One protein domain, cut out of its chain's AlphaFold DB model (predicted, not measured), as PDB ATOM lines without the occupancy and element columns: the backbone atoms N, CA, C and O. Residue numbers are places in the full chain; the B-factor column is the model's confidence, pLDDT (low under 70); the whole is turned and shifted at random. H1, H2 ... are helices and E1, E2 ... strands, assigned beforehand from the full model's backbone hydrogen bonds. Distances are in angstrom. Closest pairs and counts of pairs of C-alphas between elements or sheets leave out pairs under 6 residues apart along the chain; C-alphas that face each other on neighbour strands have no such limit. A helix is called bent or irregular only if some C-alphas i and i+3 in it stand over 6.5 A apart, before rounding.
ATOM      1  N   GLN A 114     198.188 224.285 267.711       93.62
ATOM      2  CA  GLN A 114     198.728 223.979 266.384       93.62
ATOM      3  C   GLN A 114     199.263 225.256 265.743       93.62
ATOM      4  O   GLN A 114     198.572 226.272 265.706       93.62
ATOM      5  N   TYR A 115     200.472 225.187 265.193       94.81
ATOM      6  CA  TYR A 115     201.043 226.238 264.360       94.81
ATOM      7  C   TYR A 115     201.163 225.743 262.927       94.81
ATOM      8  O   TYR A 115     201.625 224.627 262.683       94.81
ATOM      9  N   TYR A 116     200.807 226.603 261.977       95.00
ATOM     10  CA  TYR A 116     200.959 226.316 260.561       95.00
ATOM     11  C   TYR A 116     201.473 227.545 259.818       95.00
ATOM     12  O   TYR A 116     200.861 228.613 259.856       95.00
ATOM     13  N   ASN A 117     202.588 227.370 259.116       95.50
ATOM     14  CA  ASN A 117     203.130 228.367 258.212       95.50
ATOM     15  C   ASN A 117     202.740 228.004 256.777       95.50
ATOM     16  O   ASN A 117     203.245 227.034 256.212       95.50
ATOM     17  N   ARG A 118     201.824 228.789 256.202       92.06
ATOM     18  CA  ARG A 118     201.292 228.566 254.848       92.06
ATOM     19  C   ARG A 118     202.290 228.910 253.752       92.06
ATOM     20  O   ARG A 118     202.303 228.239 252.730       92.06
ATOM     21  N   ASP A 119     203.128 229.917 253.965       92.81
ATOM     22  CA  ASP A 119     204.068 230.380 252.938       92.81
ATOM     23  C   ASP A 119     205.177 229.351 252.680       92.81
ATOM     24  O   ASP A 119     205.672 229.228 251.560       92.81
ATOM     25  N   TYR A 120     205.526 228.573 253.710       94.38
ATOM     26  CA  TYR A 120     206.577 227.555 253.660       94.38
ATOM     27  C   TYR A 120     206.079 226.134 253.935       94.38
ATOM     28  O   TYR A 120     206.898 225.235 254.102       94.38
ATOM     29  N   GLU A 121     204.764 225.914 253.965       93.19
ATOM     30  CA  GLU A 121     204.116 224.597 254.030       93.19
ATOM     31  C   GLU A 121     204.663 223.670 255.133       93.19
ATOM     32  O   GLU A 121     205.011 222.513 254.880       93.19
ATOM     33  N   PHE A 122     204.752 224.170 256.369       95.12
ATOM     34  CA  PHE A 122     205.132 223.356 257.529       95.12
ATOM     35  C   PHE A 122     204.231 223.599 258.737       95.12
ATOM     36  O   PHE A 122     203.720 224.702 258.936       95.12
ATOM     37  N   ALA A 123     204.057 222.565 259.558       96.12
ATOM     38  CA  ALA A 123     203.259 222.609 260.777       96.12
ATOM     39  C   ALA A 123     204.009 222.022 261.978       96.12
ATOM     40  O   ALA A 123     204.891 221.174 261.824       96.12
ATOM     41  N   MET A 124     203.619 222.462 263.173       96.50
ATOM     42  CA  MET A 124     204.093 221.948 264.458       96.50
ATOM     43  C   MET A 124     202.942 221.913 265.464       96.50
ATOM     44  O   MET A 124     202.035 222.746 265.418       96.50
ATOM     45  N   THR A 125     203.011 220.966 266.391       95.94
ATOM     46  CA  THR A 125     202.112 220.860 267.536       95.94
ATOM     47  C   THR A 125     202.853 221.273 268.801       95.94
ATOM     48  O   THR A 125     203.962 220.818 269.072       95.94
ATOM     49  N   PHE A 126     202.207 222.118 269.586       96.00
ATOM     50  CA  PHE A 126     202.707 222.679 270.823       96.00
ATOM     51  C   PHE A 126     201.884 222.162 272.012       96.00
ATOM     52  O   PHE A 126     200.671 221.951 271.873       96.00
ATOM     53  N   PRO A 127     202.511 221.966 273.182       94.88
ATOM     54  CA  PRO A 127     201.789 221.722 274.425       94.88
ATOM     55  C   PRO A 127     200.850 222.884 274.784       94.88
ATOM     56  O   PRO A 127     201.053 224.018 274.351       94.88
ATOM     57  N   ALA A 128     199.851 222.618 275.631       94.12
ATOM     58  CA  ALA A 128     198.908 223.633 276.123       94.12
ATOM     59  C   ALA A 128     199.609 224.845 276.756       94.12
ATOM     60  O   ALA A 128     199.127 225.972 276.696       94.12
ATOM     61  N   SER A 129     200.758 224.591 277.376       94.56
ATOM     62  CA  SER A 129     201.581 225.566 278.077       94.56
ATOM     63  C   SER A 129     202.252 226.603 277.166       94.56
ATOM     64  O   SER A 129     202.785 227.589 277.664       94.56
ATOM     65  N   TRP A 130     202.193 226.406 275.847       96.38
ATOM     66  CA  TRP A 130     202.636 227.354 274.825       96.38
ATOM     67  C   TRP A 130     201.466 228.147 274.234       96.38
ATOM     68  O   TRP A 130     201.551 228.593 273.102       96.38
ATOM     69  N   ALA A 131     200.337 228.307 274.928       94.44
ATOM     70  CA  ALA A 131     199.175 229.016 274.378       94.44
ATOM     71  C   ALA A 131     199.438 230.488 274.000       94.44
ATOM     72  O   ALA A 131     198.724 231.037 273.163       94.44
ATOM     73  N   ASP A 132     200.451 231.112 274.594       95.12
ATOM     74  CA  ASP A 132     200.828 232.519 274.447       95.12
ATOM     75  C   ASP A 132     202.200 232.718 273.785       95.12
ATOM     76  O   ASP A 132     202.797 233.789 273.892       95.12
ATOM     77  N   PHE A 133     202.704 231.698 273.086       96.94
ATOM     78  CA  PHE A 133     203.949 231.824 272.337       96.94
ATOM     79  C   PHE A 133     203.858 232.882 271.231       96.94
ATOM     80  O   PHE A 133     202.812 233.101 270.612       96.94
ATOM     81  N   GLU A 134     204.998 233.486 270.926       97.62
ATOM     82  CA  GLU A 134     205.150 234.444 269.842       97.62
ATOM     83  C   GLU A 134     206.046 233.876 268.742       97.62
ATOM     84  O   GLU A 134     206.968 233.092 268.992       97.62
ATOM     85  N   VAL A 135     205.769 234.290 267.502       97.69
ATOM     86  CA  VAL A 135     206.591 233.951 266.337       97.69
ATOM     87  C   VAL A 135     207.107 235.221 265.691       97.69
ATOM     88  O   VAL A 135     206.328 236.053 265.224       97.69
ATOM     89  N   ARG A 136     208.431 235.343 265.604       97.31
ATOM     90  CA  ARG A 136     209.102 236.445 264.914       97.31
ATOM     91  C   ARG A 136     209.813 235.931 263.674       97.31
ATOM     92  O   ARG A 136     210.698 235.084 263.754       97.31
ATOM     93  N   GLU A 137     209.464 236.484 262.521       96.75
ATOM     94  CA  GLU A 137     210.178 236.217 261.274       96.75
ATOM     95  C   GLU A 137     211.398 237.138 261.142       96.75
ATOM     96  O   GLU A 137     211.333 238.336 261.426       96.75
ATOM     97  N   SER A 138     212.514 236.582 260.675       95.50
ATOM     98  CA  SER A 138     213.694 237.328 260.249       95.50
ATOM     99  C   SER A 138     214.218 236.799 258.922       95.50
ATOM    100  O   SER A 138     214.051 235.628 258.570       95.50
ATOM    101  N   SER A 139     214.912 237.675 258.210       93.25
ATOM    102  CA  SER A 139     215.746 237.320 257.073       93.25
ATOM    103  C   SER A 139     217.196 237.493 257.495       93.25
ATOM    104  O   SER A 139     217.621 238.616 257.750       93.25
ATOM    105  N   ASN A 140     217.929 236.387 257.593       82.81
ATOM    106  CA  ASN A 140     219.331 236.406 257.995       82.81
ATOM    107  C   ASN A 140     220.193 235.981 256.812       82.81
ATOM    108  O   ASN A 140     219.886 235.009 256.121       82.81
ATOM    109  N   ASP A 141     221.296 236.677 256.597       75.31
ATOM    110  CA  ASP A 141     222.411 236.200 255.804       75.31
ATOM    111  C   ASP A 141     223.381 235.504 256.762       75.31
ATOM    112  O   ASP A 141     224.049 236.137 257.571       75.31
ATOM    113  N   TYR A 142     223.474 234.174 256.730       69.12
ATOM    114  CA  TYR A 142     224.452 233.427 257.542       69.12
ATOM    115  C   TYR A 142     225.893 233.645 257.021       69.12
ATOM    116  O   TYR A 142     226.589 232.705 256.646       69.12
ATOM    117  N   GLY A 143     226.328 234.905 256.899       64.06
ATOM    118  CA  GLY A 143     227.587 235.323 256.279       64.06
ATOM    119  C   GLY A 143     227.674 235.053 254.772       64.06
ATOM    120  O   GLY A 143     228.757 235.166 254.199       64.06
ATOM    121  N   GLY A 144     226.565 234.672 254.130       67.06
ATOM    122  CA  GLY A 144     226.493 234.315 252.713       67.06
ATOM    123  C   GLY A 144     225.631 235.281 251.893       67.06
ATOM    124  O   GLY A 144     224.864 236.054 252.452       67.06
ATOM    125  N   PRO A 145     225.687 235.222 250.551       62.00
ATOM    126  CA  PRO A 145     224.913 236.110 249.676       62.00
ATOM    127  C   PRO A 145     223.411 235.793 249.653       62.00
ATOM    128  O   PRO A 145     222.675 236.410 248.884       62.00
ATOM    129  N   VAL A 146     222.962 234.800 250.427       68.88
ATOM    130  CA  VAL A 146     221.582 234.335 250.401       68.88
ATOM    131  C   VAL A 146     220.901 234.649 251.721       68.88
ATOM    132  O   VAL A 146     221.331 234.200 252.781       68.88
ATOM    133  N   SER A 147     219.839 235.443 251.624       80.00
ATOM    134  CA  SER A 147     218.950 235.758 252.734       80.00
ATOM    135  C   SER A 147     218.001 234.585 252.944       80.00
ATOM    136  O   SER A 147     217.084 234.392 252.144       80.00
ATOM    137  N   ILE A 148     218.177 233.854 254.039       91.50
ATOM    138  CA  ILE A 148     217.301 232.743 254.413       91.50
ATOM    139  C   ILE A 148     216.267 233.186 255.439       91.50
ATOM    140  O   ILE A 148     216.473 234.138 256.199       91.50
ATOM    141  N   LYS A 149     215.130 232.499 255.448       95.50
ATOM    142  CA  LYS A 149     213.989 232.848 256.292       95.50
ATOM    143  C   LYS A 149     214.048 232.051 257.579       95.50
ATOM    144  O   LYS A 149     214.151 230.830 257.547       95.50
ATOM    145  N   THR A 150     214.023 232.750 258.707       96.69
ATOM    146  CA  THR A 150     214.098 232.146 260.039       96.69
ATOM    147  C   THR A 150     212.912 232.595 260.873       96.69
ATOM    148  O   THR A 150     212.638 233.789 260.973       96.69
ATOM    149  N   PHE A 151     212.224 231.633 261.473       97.62
ATOM    150  CA  PHE A 151     211.094 231.828 262.368       97.62
ATOM    151  C   PHE A 151     211.554 231.523 263.785       97.62
ATOM    152  O   PHE A 151     211.875 230.376 264.091       97.62
ATOM    153  N   TYR A 152     211.618 232.551 264.620       97.69
ATOM    154  CA  TYR A 152     211.946 232.438 266.034       97.69
ATOM    155  C   TYR A 152     210.669 232.225 266.830       97.69
ATOM    156  O   TYR A 152     209.702 232.955 266.623       97.69
ATOM    157  N   PHE A 153     210.687 231.236 267.713       98.06
ATOM    158  CA  PHE A 153     209.591 230.892 268.605       98.06
ATOM    159  C   PHE A 153     210.031 231.168 270.038       98.06
ATOM    160  O   PHE A 153     211.095 230.707 270.466       98.06
ATOM    161  N   GLY A 154     209.211 231.906 270.772       97.44
ATOM    162  CA  GLY A 154     209.520 232.313 272.136       97.44
ATOM    163  C   GLY A 154     208.293 232.826 272.871       97.44
ATOM    164  O   GLY A 154     207.163 232.518 272.503       97.44
ATOM    165  N   PHE A 155     208.537 233.610 273.912       97.38
ATOM    166  CA  PHE A 155     207.528 234.212 274.781       97.38
ATOM    167  C   PHE A 155     207.897 235.673 275.060       97.38
ATOM    168  O   PHE A 155     209.061 236.035 274.895       97.38
ATOM    169  N   PRO A 156     206.981 236.501 275.594       96.31
ATOM    170  CA  PRO A 156     207.283 237.898 275.927       96.31
ATOM    171  C   PRO A 156     208.478 238.099 276.877       96.31
ATOM    172  O   PRO A 156     209.075 239.174 276.912       96.31
ATOM    173  N   ALA A 157     208.811 237.088 277.686       95.62
ATOM    174  CA  ALA A 157     209.982 237.114 278.558       95.62
ATOM    175  C   ALA A 157     211.295 236.796 277.817       95.62
ATOM    176  O   ALA A 157     212.352 237.269 278.234       95.62
ATOM    177  N   GLN A 158     211.239 235.992 276.752       95.62
ATOM    178  CA  GLN A 158     212.383 235.581 275.946       95.62
ATOM    179  C   GLN A 158     211.948 235.258 274.514       95.62
ATOM    180  O   GLN A 158     211.338 234.220 274.248       95.62
ATOM    181  N   ASP A 159     212.333 236.135 273.594       93.00
ATOM    182  CA  ASP A 159     211.868 236.131 272.206       93.00
ATOM    183  C   ASP A 159     212.317 234.903 271.386       93.00
ATOM    184  O   ASP A 159     211.736 234.615 270.338       93.00
ATOM    185  N   ASP A 160     213.375 234.201 271.802       95.31
ATOM    186  CA  ASP A 160     214.016 233.131 271.036       95.31
ATOM    187  C   ASP A 160     214.404 231.914 271.896       95.31
ATOM    188  O   ASP A 160     215.552 231.721 272.304       95.31
ATOM    189  N   LEU A 161     213.436 231.027 272.124       97.12
ATOM    190  CA  LEU A 161     213.693 229.708 272.712       97.12
ATOM    191  C   LEU A 161     214.185 228.703 271.670       97.12
ATOM    192  O   LEU A 161     215.038 227.866 271.962       97.12
ATOM    193  N   PHE A 162     213.659 228.766 270.448       97.88
ATOM    194  CA  PHE A 162     214.157 227.996 269.311       97.88
ATOM    195  C   PHE A 162     213.836 228.694 267.988       97.88
ATOM    196  O   PHE A 162     213.061 229.651 267.933       97.88
ATOM    197  N   ALA A 163     214.437 228.209 266.908       97.62
ATOM    198  CA  ALA A 163     214.235 228.718 265.567       97.62
ATOM    199  C   ALA A 163     214.022 227.589 264.554       97.62
ATOM    200  O   ALA A 163     214.671 226.541 264.615       97.62
ATOM    201  N   VAL A 164     213.141 227.846 263.590       97.81
ATOM    202  CA  VAL A 164     213.018 227.064 262.358       97.81
ATOM    203  C   VAL A 164     213.532 227.910 261.207       97.81
ATOM    204  O   VAL A 164     212.997 228.985 260.938       97.81
ATOM    205  N   THR A 165     214.541 227.420 260.498       97.00
ATOM    206  CA  THR A 165     215.053 228.081 259.295       97.00
ATOM    207  C   THR A 165     214.631 227.305 258.060       97.00
ATOM    208  O   THR A 165     214.743 226.078 258.012       97.00
ATOM    209  N   VAL A 166     214.142 228.036 257.063       96.88
ATOM    210  CA  VAL A 166     213.729 227.506 255.769       96.88
ATOM    211  C   VAL A 166     214.774 227.874 254.730       96.88
ATOM    212  O   VAL A 166     215.115 229.045 254.556       96.88
ATOM    213  N   TRP A 167     215.253 226.849 254.040       95.19
ATOM    214  CA  TRP A 167     216.265 226.933 253.001       95.19
ATOM    215  C   TRP A 167     215.652 226.488 251.679       95.19
ATOM    216  O   TRP A 167     214.915 225.497 251.637       95.19
ATOM    217  N   SER A 168     216.016 227.143 250.581       93.56
ATOM    218  CA  SER A 168     215.918 226.490 249.278       93.56
ATOM    219  C   SER A 168     216.897 225.313 249.209       93.56
ATOM    220  O   SER A 168     217.916 225.273 249.906       93.56
ATOM    221  N   LEU A 169     216.626 224.341 248.338       92.12
ATOM    222  CA  LEU A 169     217.542 223.216 248.138       92.12
ATOM    223  C   LEU A 169     218.956 223.673 247.728       92.12
ATOM    224  O   LEU A 169     219.945 223.078 248.159       92.12
ATOM    225  N   GLU A 170     219.065 224.734 246.922       91.25
ATOM    226  CA  GLU A 170     220.356 225.303 246.517       91.25
ATOM    227  C   GLU A 170     221.115 225.897 247.712       91.25
ATOM    228  O   GLU A 170     222.305 225.628 247.884       91.25
ATOM    229  N   GLU A 171     220.432 226.676 248.554       91.94
ATOM    230  CA  GLU A 171     221.008 227.248 249.776       91.94
ATOM    231  C   GLU A 171     221.484 226.170 250.739       91.94
ATOM    232  O   GLU A 171     222.603 226.241 251.250       91.94
ATOM    233  N   TRP A 172     220.651 225.151 250.955       93.50
ATOM    234  CA  TRP A 172     220.979 224.055 251.850       93.50
ATOM    235  C   TRP A 172     222.213 223.285 251.383       93.50
ATOM    236  O   TRP A 172     223.103 223.003 252.180       93.50
ATOM    237  N   ASN A 173     222.310 222.980 250.087       92.75
ATOM    238  CA  ASN A 173     223.468 222.267 249.552       92.75
ATOM    239  C   ASN A 173     224.761 223.081 249.721       92.75
ATOM    240  O   ASN A 173     225.766 222.527 250.161       92.75
ATOM    241  N   LYS A 174     224.722 224.401 249.482       90.81
ATOM    242  CA  LYS A 174     225.867 225.289 249.762       90.81
ATOM    243  C   LYS A 174     226.240 225.285 251.245       90.81
ATOM    244  O   LYS A 174     227.420 225.251 251.582       90.81
ATOM    245  N   TYR A 175     225.250 225.304 252.140       90.06
ATOM    246  CA  TYR A 175     225.501 225.226 253.579       90.06
ATOM    247  C   TYR A 175     226.169 223.900 253.975       90.06
ATOM    248  O   TYR A 175     227.135 223.917 254.736       90.06
ATOM    249  N   VAL A 176     225.695 222.771 253.435       93.06
ATOM    250  CA  VAL A 176     226.258 221.428 253.672       93.06
ATOM    251  C   VAL A 176     227.708 221.334 253.198       93.06
ATOM    252  O   VAL A 176     228.532 220.766 253.908       93.06
ATOM    253  N   GLU A 177     228.042 221.906 252.039       92.19
ATOM    254  CA  GLU A 177     229.423 221.942 251.531       92.19
ATOM    255  C   GLU A 177     230.370 222.694 252.477       92.19
ATOM    256  O   GLU A 177     231.508 222.274 252.681       92.19
ATOM    257  N   LEU A 178     229.893 223.790 253.073       89.12
ATOM    258  CA  LEU A 178     230.674 224.614 253.995       89.12
ATOM    259  C   LEU A 178     230.714 224.050 255.425       89.12
ATOM    260  O   LEU A 178     231.683 224.286 256.140       89.12
ATOM    261  N   ASN A 179     229.675 223.325 255.851       89.25
ATOM    262  CA  ASN A 179     229.492 222.854 257.228       89.25
ATOM    263  C   ASN A 179     229.037 221.377 257.286       89.25
ATOM    264  O   ASN A 179     227.981 221.081 257.861       89.25
ATOM    265  N   PRO A 180     229.811 220.430 256.725       93.75
ATOM    266  CA  PRO A 180     229.363 219.047 256.536       93.75
ATOM    267  C   PRO A 180     229.080 218.306 257.850       93.75
ATOM    268  O   PRO A 180     228.206 217.443 257.890       93.75
ATOM    269  N   GLU A 181     229.777 218.654 258.934       93.12
ATOM    270  CA  GLU A 181     229.595 218.024 260.250       93.12
ATOM    271  C   GLU A 181     228.355 218.548 260.989       93.12
ATOM    272  O   GLU A 181     227.661 217.793 261.669       93.12
ATOM    273  N   ARG A 182     228.044 219.841 260.837       90.31
ATOM    274  CA  ARG A 182     226.935 220.492 261.550       90.31
ATOM    275  C   ARG A 182     225.594 220.254 260.863       90.31
ATOM    276  O   ARG A 182     224.599 220.011 261.547       90.31
ATOM    277  N   ALA A 183     225.561 220.294 259.532       92.44
ATOM    278  CA  ALA A 183     224.320 220.255 258.762       92.44
ATOM    279  C   ALA A 183     223.388 219.065 259.102       92.44
ATOM    280  O   ALA A 183     222.191 219.300 259.283       92.44
ATOM    281  N   PRO A 184     223.873 217.817 259.282       93.44
ATOM    282  CA  PRO A 184     223.001 216.693 259.631       93.44
ATOM    283  C   PRO A 184     222.257 216.870 260.961       93.44
ATOM    284  O   PRO A 184     221.113 216.443 261.075       93.44
ATOM    285  N   SER A 185     222.876 217.519 261.953       93.94
ATOM    286  CA  SER A 185     222.282 217.700 263.289       93.94
ATOM    287  C   SER A 185     221.124 218.708 263.316       93.94
ATOM    288  O   SER A 185     220.224 218.616 264.159       93.94
ATOM    289  N   MET A 186     221.139 219.650 262.372       94.62
ATOM    290  CA  MET A 186     220.169 220.738 262.266       94.62
ATOM    291  C   MET A 186     218.944 220.351 261.439       94.62
ATOM    292  O   MET A 186     217.866 220.892 261.665       94.62
ATOM    293  N   LEU A 187     219.094 219.436 260.477       96.56
ATOM    294  CA  LEU A 187     218.015 219.020 259.583       96.56
ATOM    295  C   LEU A 187     216.846 218.426 260.385       96.56
ATOM    296  O   LEU A 187     217.037 217.512 261.188       96.56
ATOM    297  N   VAL A 188     215.633 218.932 260.154       97.25
ATOM    298  CA  VAL A 188     214.410 218.372 260.754       97.25
ATOM    299  C   VAL A 188     213.498 217.739 259.710       97.25
ATOM    300  O   VAL A 188     212.928 216.683 259.964       97.25
ATOM    301  N   ALA A 189     213.398 218.325 258.514       96.88
ATOM    302  CA  ALA A 189     212.576 217.783 257.438       96.88
ATOM    303  C   ALA A 189     212.969 218.355 256.070       96.88
ATOM    304  O   ALA A 189     213.765 219.293 255.960       96.88
ATOM    305  N   ARG A 190     212.360 217.805 255.019       95.56
ATOM    306  CA  ARG A 190     212.415 218.315 253.645       95.56
ATOM    307  C   ARG A 190     211.023 218.278 253.030       95.56
ATOM    308  O   ARG A 190     210.241 217.383 253.338       95.56
ATOM    309  N   ASN A 191     210.741 219.236 252.158       93.38
ATOM    310  CA  ASN A 191     209.562 219.259 251.305       93.38
ATOM    311  C   ASN A 191     210.030 219.271 249.850       93.38
ATOM    312  O   ASN A 191     210.238 220.330 249.254       93.38
ATOM    313  N   ASP A 192     210.219 218.081 249.286       88.31
ATOM    314  CA  ASP A 192     210.781 217.923 247.942       88.31
ATOM    315  C   ASP A 192     209.825 218.411 246.837       88.31
ATOM    316  O   ASP A 192     210.276 218.719 245.736       88.31
ATOM    317  N   ILE A 193     208.518 218.530 247.124       86.94
ATOM    318  CA  ILE A 193     207.519 219.058 246.177       86.94
ATOM    319  C   ILE A 193     207.769 220.545 245.915       86.94
ATOM    320  O   ILE A 193     207.702 220.994 244.771       86.94
ATOM    321  N   TRP A 194     208.072 221.298 246.973       85.31
ATOM    322  CA  TRP A 194     208.277 222.746 246.910       85.31
ATOM    323  C   TRP A 194     209.754 223.158 246.943       85.31
ATOM    324  O   TRP A 194     210.070 224.330 246.763       85.31
ATOM    325  N   GLY A 195     210.667 222.199 247.121       91.25
ATOM    326  CA  GLY A 195     212.108 222.442 247.143       91.25
ATOM    327  C   GLY A 195     212.609 223.086 248.437       91.25
ATOM    328  O   GLY A 195     213.646 223.755 248.409       91.25
ATOM    329  N   TRP A 196     211.895 222.886 249.550       94.88
ATOM    330  CA  TRP A 196     212.264 223.430 250.857       94.88
ATOM    331  C   TRP A 196     213.020 222.422 251.713       94.88
ATOM    332  O   TRP A 196     212.707 221.230 251.749       94.88
ATOM    333  N   VAL A 197     213.989 222.925 252.466       96.38
ATOM    334  CA  VAL A 197     214.669 222.204 253.537       96.38
ATOM    335  C   VAL A 197     214.460 222.972 254.833       96.38
ATOM    336  O   VAL A 197     214.560 224.196 254.848       96.38
ATOM    337  N   TYR A 198     214.168 222.258 255.917       97.50
ATOM    338  CA  TYR A 198     213.899 222.859 257.220       97.50
ATOM    339  C   TYR A 198     214.975 222.438 258.207       97.50
ATOM    340  O   TYR A 198     215.274 221.245 258.346       97.50
ATOM    341  N   THR A 199     215.517 223.411 258.928       97.25
ATOM    342  CA  THR A 199     216.393 223.162 260.071       97.25
ATOM    343  C   THR A 199     215.787 223.674 261.358       97.25
ATOM    344  O   THR A 199     214.995 224.612 261.347       97.25
ATOM    345  N   PHE A 200     216.190 223.060 262.463       97.25
ATOM    346  CA  PHE A 200     215.719 223.369 263.802       97.25
ATOM    347  C   PHE A 200     216.914 223.629 264.718       97.25
ATOM    348  O   PHE A 200     217.802 222.780 264.833       97.25
ATOM    349  N   GLU A 201     216.923 224.770 265.399       95.38
ATOM    350  CA  GLU A 201     217.964 225.140 266.360       95.38
ATOM    351  C   GLU A 201     217.339 225.619 267.663       95.38
ATOM    352  O   GLU A 201     216.363 226.358 267.653       95.38
ATOM    353  N   GLN A 202     217.901 225.199 268.792       96.19
ATOM    354  CA  GLN A 202     217.481 225.657 270.115       96.19
ATOM    355  C   GLN A 202     218.329 226.856 270.548       96.19
ATOM    356  O   GLN A 202     219.509 226.948 270.197       96.19
ATOM    357  N   GLY A 203     217.733 227.756 271.325       93.88
ATOM    358  CA  GLY A 203     218.445 228.818 272.026       93.88
ATOM    359  C   GLY A 203     219.465 228.244 273.013       93.88
ATOM    360  O   GLY A 203     219.444 227.064 273.354       93.88
ATOM    361  N   GLN A 204     220.402 229.075 273.462       91.38
ATOM    362  CA  GLN A 204     221.522 228.614 274.298       91.38
ATOM    363  C   GLN A 204     221.331 228.869 275.795       91.38
ATOM    364  O   GLN A 204     222.103 228.358 276.603       91.38
ATOM    365  N   TYR A 205     220.355 229.694 276.168       91.62
ATOM    366  CA  TYR A 205     220.160 230.129 277.545       91.62
ATOM    367  C   TYR A 205     218.681 230.373 277.839       91.62
ATOM    368  O   TYR A 205     217.866 230.491 276.925       91.62
ATOM    369  N   THR A 206     218.366 230.471 279.126       93.88
ATOM    370  CA  THR A 206     217.037 230.782 279.653       93.88
ATOM    371  C   THR A 206     217.139 232.023 280.530       93.88
ATOM    372  O   THR A 206     218.078 232.157 281.315       93.88
ATOM    373  N   VAL A 207     216.199 232.958 280.400       94.50
ATOM    374  CA  VAL A 207     216.203 234.189 281.217       94.50
ATOM    375  C   VAL A 207     215.662 233.981 282.637       94.50
ATOM    376  O   VAL A 207     215.946 234.788 283.521       94.50
ATOM    377  N   ASN A 208     214.872 232.927 282.860       94.62
ATOM    378  CA  ASN A 208     214.265 232.570 284.144       94.62
ATOM    379  C   ASN A 208     213.894 231.068 284.186       94.62
ATOM    380  O   ASN A 208     214.059 230.358 283.189       94.62
ATOM    381  N   ASP A 209     213.407 230.599 285.339       95.56
ATOM    382  CA  ASP A 209     213.035 229.193 285.567       95.56
ATOM    383  C   ASP A 209     211.862 228.750 284.681       95.56
ATOM    384  O   ASP A 209     211.873 227.649 284.145       95.56
ATOM    385  N   GLU A 210     210.892 229.630 284.435       94.81
ATOM    386  CA  GLU A 210     209.767 229.332 283.545       94.81
ATOM    387  C   GLU A 210     210.244 229.020 282.118       94.81
ATOM    388  O   GLU A 210     209.817 228.038 281.512       94.81
ATOM    389  N   MET A 211     211.182 229.805 281.579       96.38
ATOM    390  CA  MET A 211     211.780 229.519 280.274       96.38
ATOM    391  C   MET A 211     212.608 228.232 280.308       96.38
ATOM    392  O   MET A 211     212.630 227.504 279.320       96.38
ATOM    393  N   HIS A 212     213.250 227.912 281.434       93.94
ATOM    394  CA  HIS A 212     213.941 226.633 281.599       93.94
ATOM    395  C   HIS A 212     212.986 225.440 281.497       93.94
ATOM    396  O   HIS A 212     213.276 224.492 280.764       93.94
ATOM    397  N   ASP A 213     211.819 225.522 282.132       93.31
ATOM    398  CA  ASP A 213     210.785 224.495 282.015       93.31
ATOM    399  C   ASP A 213     210.308 224.367 280.561       93.31
ATOM    400  O   ASP A 213     210.250 223.259 280.018       93.31
ATOM    401  N   ARG A 214     210.086 225.495 279.868       94.69
ATOM    402  CA  ARG A 214     209.715 225.505 278.440       94.69
ATOM    403  C   ARG A 214     210.763 224.852 277.546       94.69
ATOM    404  O   ARG A 214     210.398 224.199 276.571       94.69
ATOM    405  N   PHE A 215     212.051 224.964 277.873       93.25
ATOM    406  CA  PHE A 215     213.123 224.304 277.120       93.25
ATOM    407  C   PHE A 215     212.992 222.777 277.102       93.25
ATOM    408  O   PHE A 215     213.288 222.152 276.080       93.25
ATOM    409  N   SER A 216     212.512 222.178 278.196       92.94
ATOM    410  CA  SER A 216     212.307 220.727 278.284       92.94
ATOM    411  C   SER A 216     211.246 220.215 277.297       92.94
ATOM    412  O   SER A 216     211.338 219.090 276.802       92.94
ATOM    413  N   GLU A 217     210.291 221.071 276.927       95.88
ATOM    414  CA  GLU A 217     209.178 220.752 276.030       95.88
ATOM    415  C   GLU A 217     209.574 220.840 274.538       95.88
ATOM    416  O   GLU A 217     208.946 220.218 273.674       95.88
ATOM    417  N   ILE A 218     210.660 221.552 274.205       96.81
ATOM    418  CA  ILE A 218     211.075 221.810 272.813       96.81
ATOM    419  C   ILE A 218     211.383 220.513 272.050       96.81
ATOM    420  O   ILE A 218     211.144 220.427 270.845       96.81
ATOM    421  N   ALA A 219     211.891 219.480 272.727       95.38
ATOM    422  CA  ALA A 219     212.159 218.191 272.089       95.38
ATOM    423  C   ALA A 219     210.880 217.557 271.511       95.38
ATOM    424  O   ALA A 219     210.904 217.042 270.391       95.38
ATOM    425  N   GLN A 220     209.759 217.649 272.233       95.44
ATOM    426  CA  GLN A 220     208.460 217.157 271.771       95.44
ATOM    427  C   GLN A 220     207.930 218.003 270.607       95.44
ATOM    428  O   GLN A 220     207.461 217.453 269.609       95.44
ATOM    429  N   ILE A 221     208.077 219.331 270.684       97.00
ATOM    430  CA  ILE A 221     207.705 220.244 269.592       97.00
ATOM    431  C   ILE A 221     208.489 219.893 268.321       97.00
ATOM    432  O   ILE A 221     207.888 219.712 267.261       97.00
ATOM    433  N   ARG A 222     209.810 219.692 268.423       97.06
ATOM    434  CA  ARG A 222     210.661 219.282 267.292       97.06
ATOM    435  C   ARG A 222     210.196 217.962 266.672       97.06
ATOM    436  O   ARG A 222     210.173 217.847 265.450       97.06
ATOM    437  N   GLN A 223     209.814 216.977 267.486       96.00
ATOM    438  CA  GLN A 223     209.303 215.685 267.001       96.00
ATOM    439  C   GLN A 223     207.950 215.803 266.287       96.00
ATOM    440  O   GLN A 223     207.632 214.973 265.437       96.00
ATOM    441  N   SER A 224     207.159 216.830 266.606       95.81
ATOM    442  CA  SER A 224     205.868 217.083 265.960       95.81
ATOM    443  C   SER A 224     205.974 217.741 264.578       95.81
ATOM    444  O   SER A 224     204.953 217.881 263.899       95.81
ATOM    445  N   PHE A 225     207.178 218.156 264.161       96.94
ATOM    446  CA  PHE A 225     207.398 218.892 262.919       96.94
ATOM    447  C   PHE A 225     206.932 218.096 261.697       96.94
ATOM    448  O   PHE A 225     207.322 216.945 261.491       96.94
ATOM    449  N   LYS A 226     206.138 218.737 260.836       95.06
ATOM    450  CA  LYS A 226     205.664 218.160 259.574       95.06
ATOM    451  C   LYS A 226     205.908 219.124 258.422       95.06
ATOM    452  O   LYS A 226     205.374 220.229 258.415       95.06
ATOM    453  N   ALA A 227     206.685 218.671 257.441       91.75
ATOM    454  CA  ALA A 227     206.819 219.306 256.136       91.75
ATOM    455  C   ALA A 227     205.710 218.791 255.209       91.75
ATOM    456  O   ALA A 227     205.464 217.588 255.188       91.75
ATOM    457  N   ASP A 228     205.056 219.686 254.471       82.56
ATOM    458  CA  ASP A 228     203.844 219.394 253.694       82.56
ATOM    459  C   ASP A 228     202.772 218.683 254.533       82.56
ATOM    460  O   ASP A 228     202.495 217.490 254.373       82.56
TER     461      ASP A 228
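AT A GLANCE: This is residues 114 to 228 of the 235 residues of an uncharacterized protein of Candidatus Falkowbacteria bacterium CG10_big_fil_rev_8_21_14_0_10_39_11 (UniProt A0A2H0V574). A strongly twisted antiparallel sheet, E3, E4, E5, E7, E6 in order, makes the core, with H1 and H2 on one face towards one end and H3 along E5 towards the other end. The small hairpin E1 and E2 lies beside the second half of H3, across the sheet from H1 and H2; residues 177 to 182 stick out. The printed part has 115 residues, with elements in the order E1, E2, E3, E4, E5, H1, H2, E6, E7, H3: three named helices and seven named strands, a mixed class. It is compact, with a radius of gyration of the C-alphas of 14.2 A and spans of 39, 27 and 23 A.

HOW THE PARTS SIT: E1, residues 114 to 117, and E2, residues 122 to 126, form an antiparallel hairpin, with N 115 and O 124 2.9 A apart. E3, residues 134 to 141, E4, residues 147 to 155, and E5, residues 158 to 168, form a meander, each strand the antiparallel neighbour of the one before; N 136 and O 152 are 2.9 A apart, N 151 and O 164 2.8 A. E5 bends by 62 degrees at residue 161. H1, residues 169 to 178, is on the sheet at a height of 9.6 A, along E5 at 6 degrees on the local plane. H2, residues 183 to 186, is on the same face, over none of the strands. E6, residues 187 to 191, and E7, residues 196 to 202, form a hairpin, with N 191 and O 196 2.8 A apart; N 163 and O 201, between E5 and E7, are 2.8 A apart. E5, H1, H2 and E6 make a split strand-helix-strand unit, two strands running the same way with E7 between them, its crossover right-handed. H3, residues 209 to 223, makes two layers with the sheet, a helix on one face of it, at a height of 8.9 A over the sheet; it lies over E5, and only just not over E7, on which 2 of its C-alphas fall. Its closest C-alphas to E2 are those of Ile 221 and Phe 126, 5.7 A. Every O i to N i+4 pair of H1 is within hydrogen-bond range, against 6 of 11 in H3; H2 is too short for one.

IN THESE COORDINATES: E1 begins at C-alpha 114 (198.728, 223.979, 266.384). E5, the longest strand, measures 28.4 A, E4 24.9 A and E3 22.3 A. H3, 23.3 A long, is only just irregular: C-alphas 216 and 219 are 6.7 A apart. It ends at C-alpha 223 (209.303, 215.685, 267.001).

THE WHOLE: The C-alphas farthest apart, of Ile 193 and Asp 209, are 41.0 A apart. The printed part has no cut and no long link. Residues 226 to 227 pair antiparallel with residues 122 to 123 of E2. Mean pLDDT of the printed part is 92.9; residues 142 to 146 are under 70.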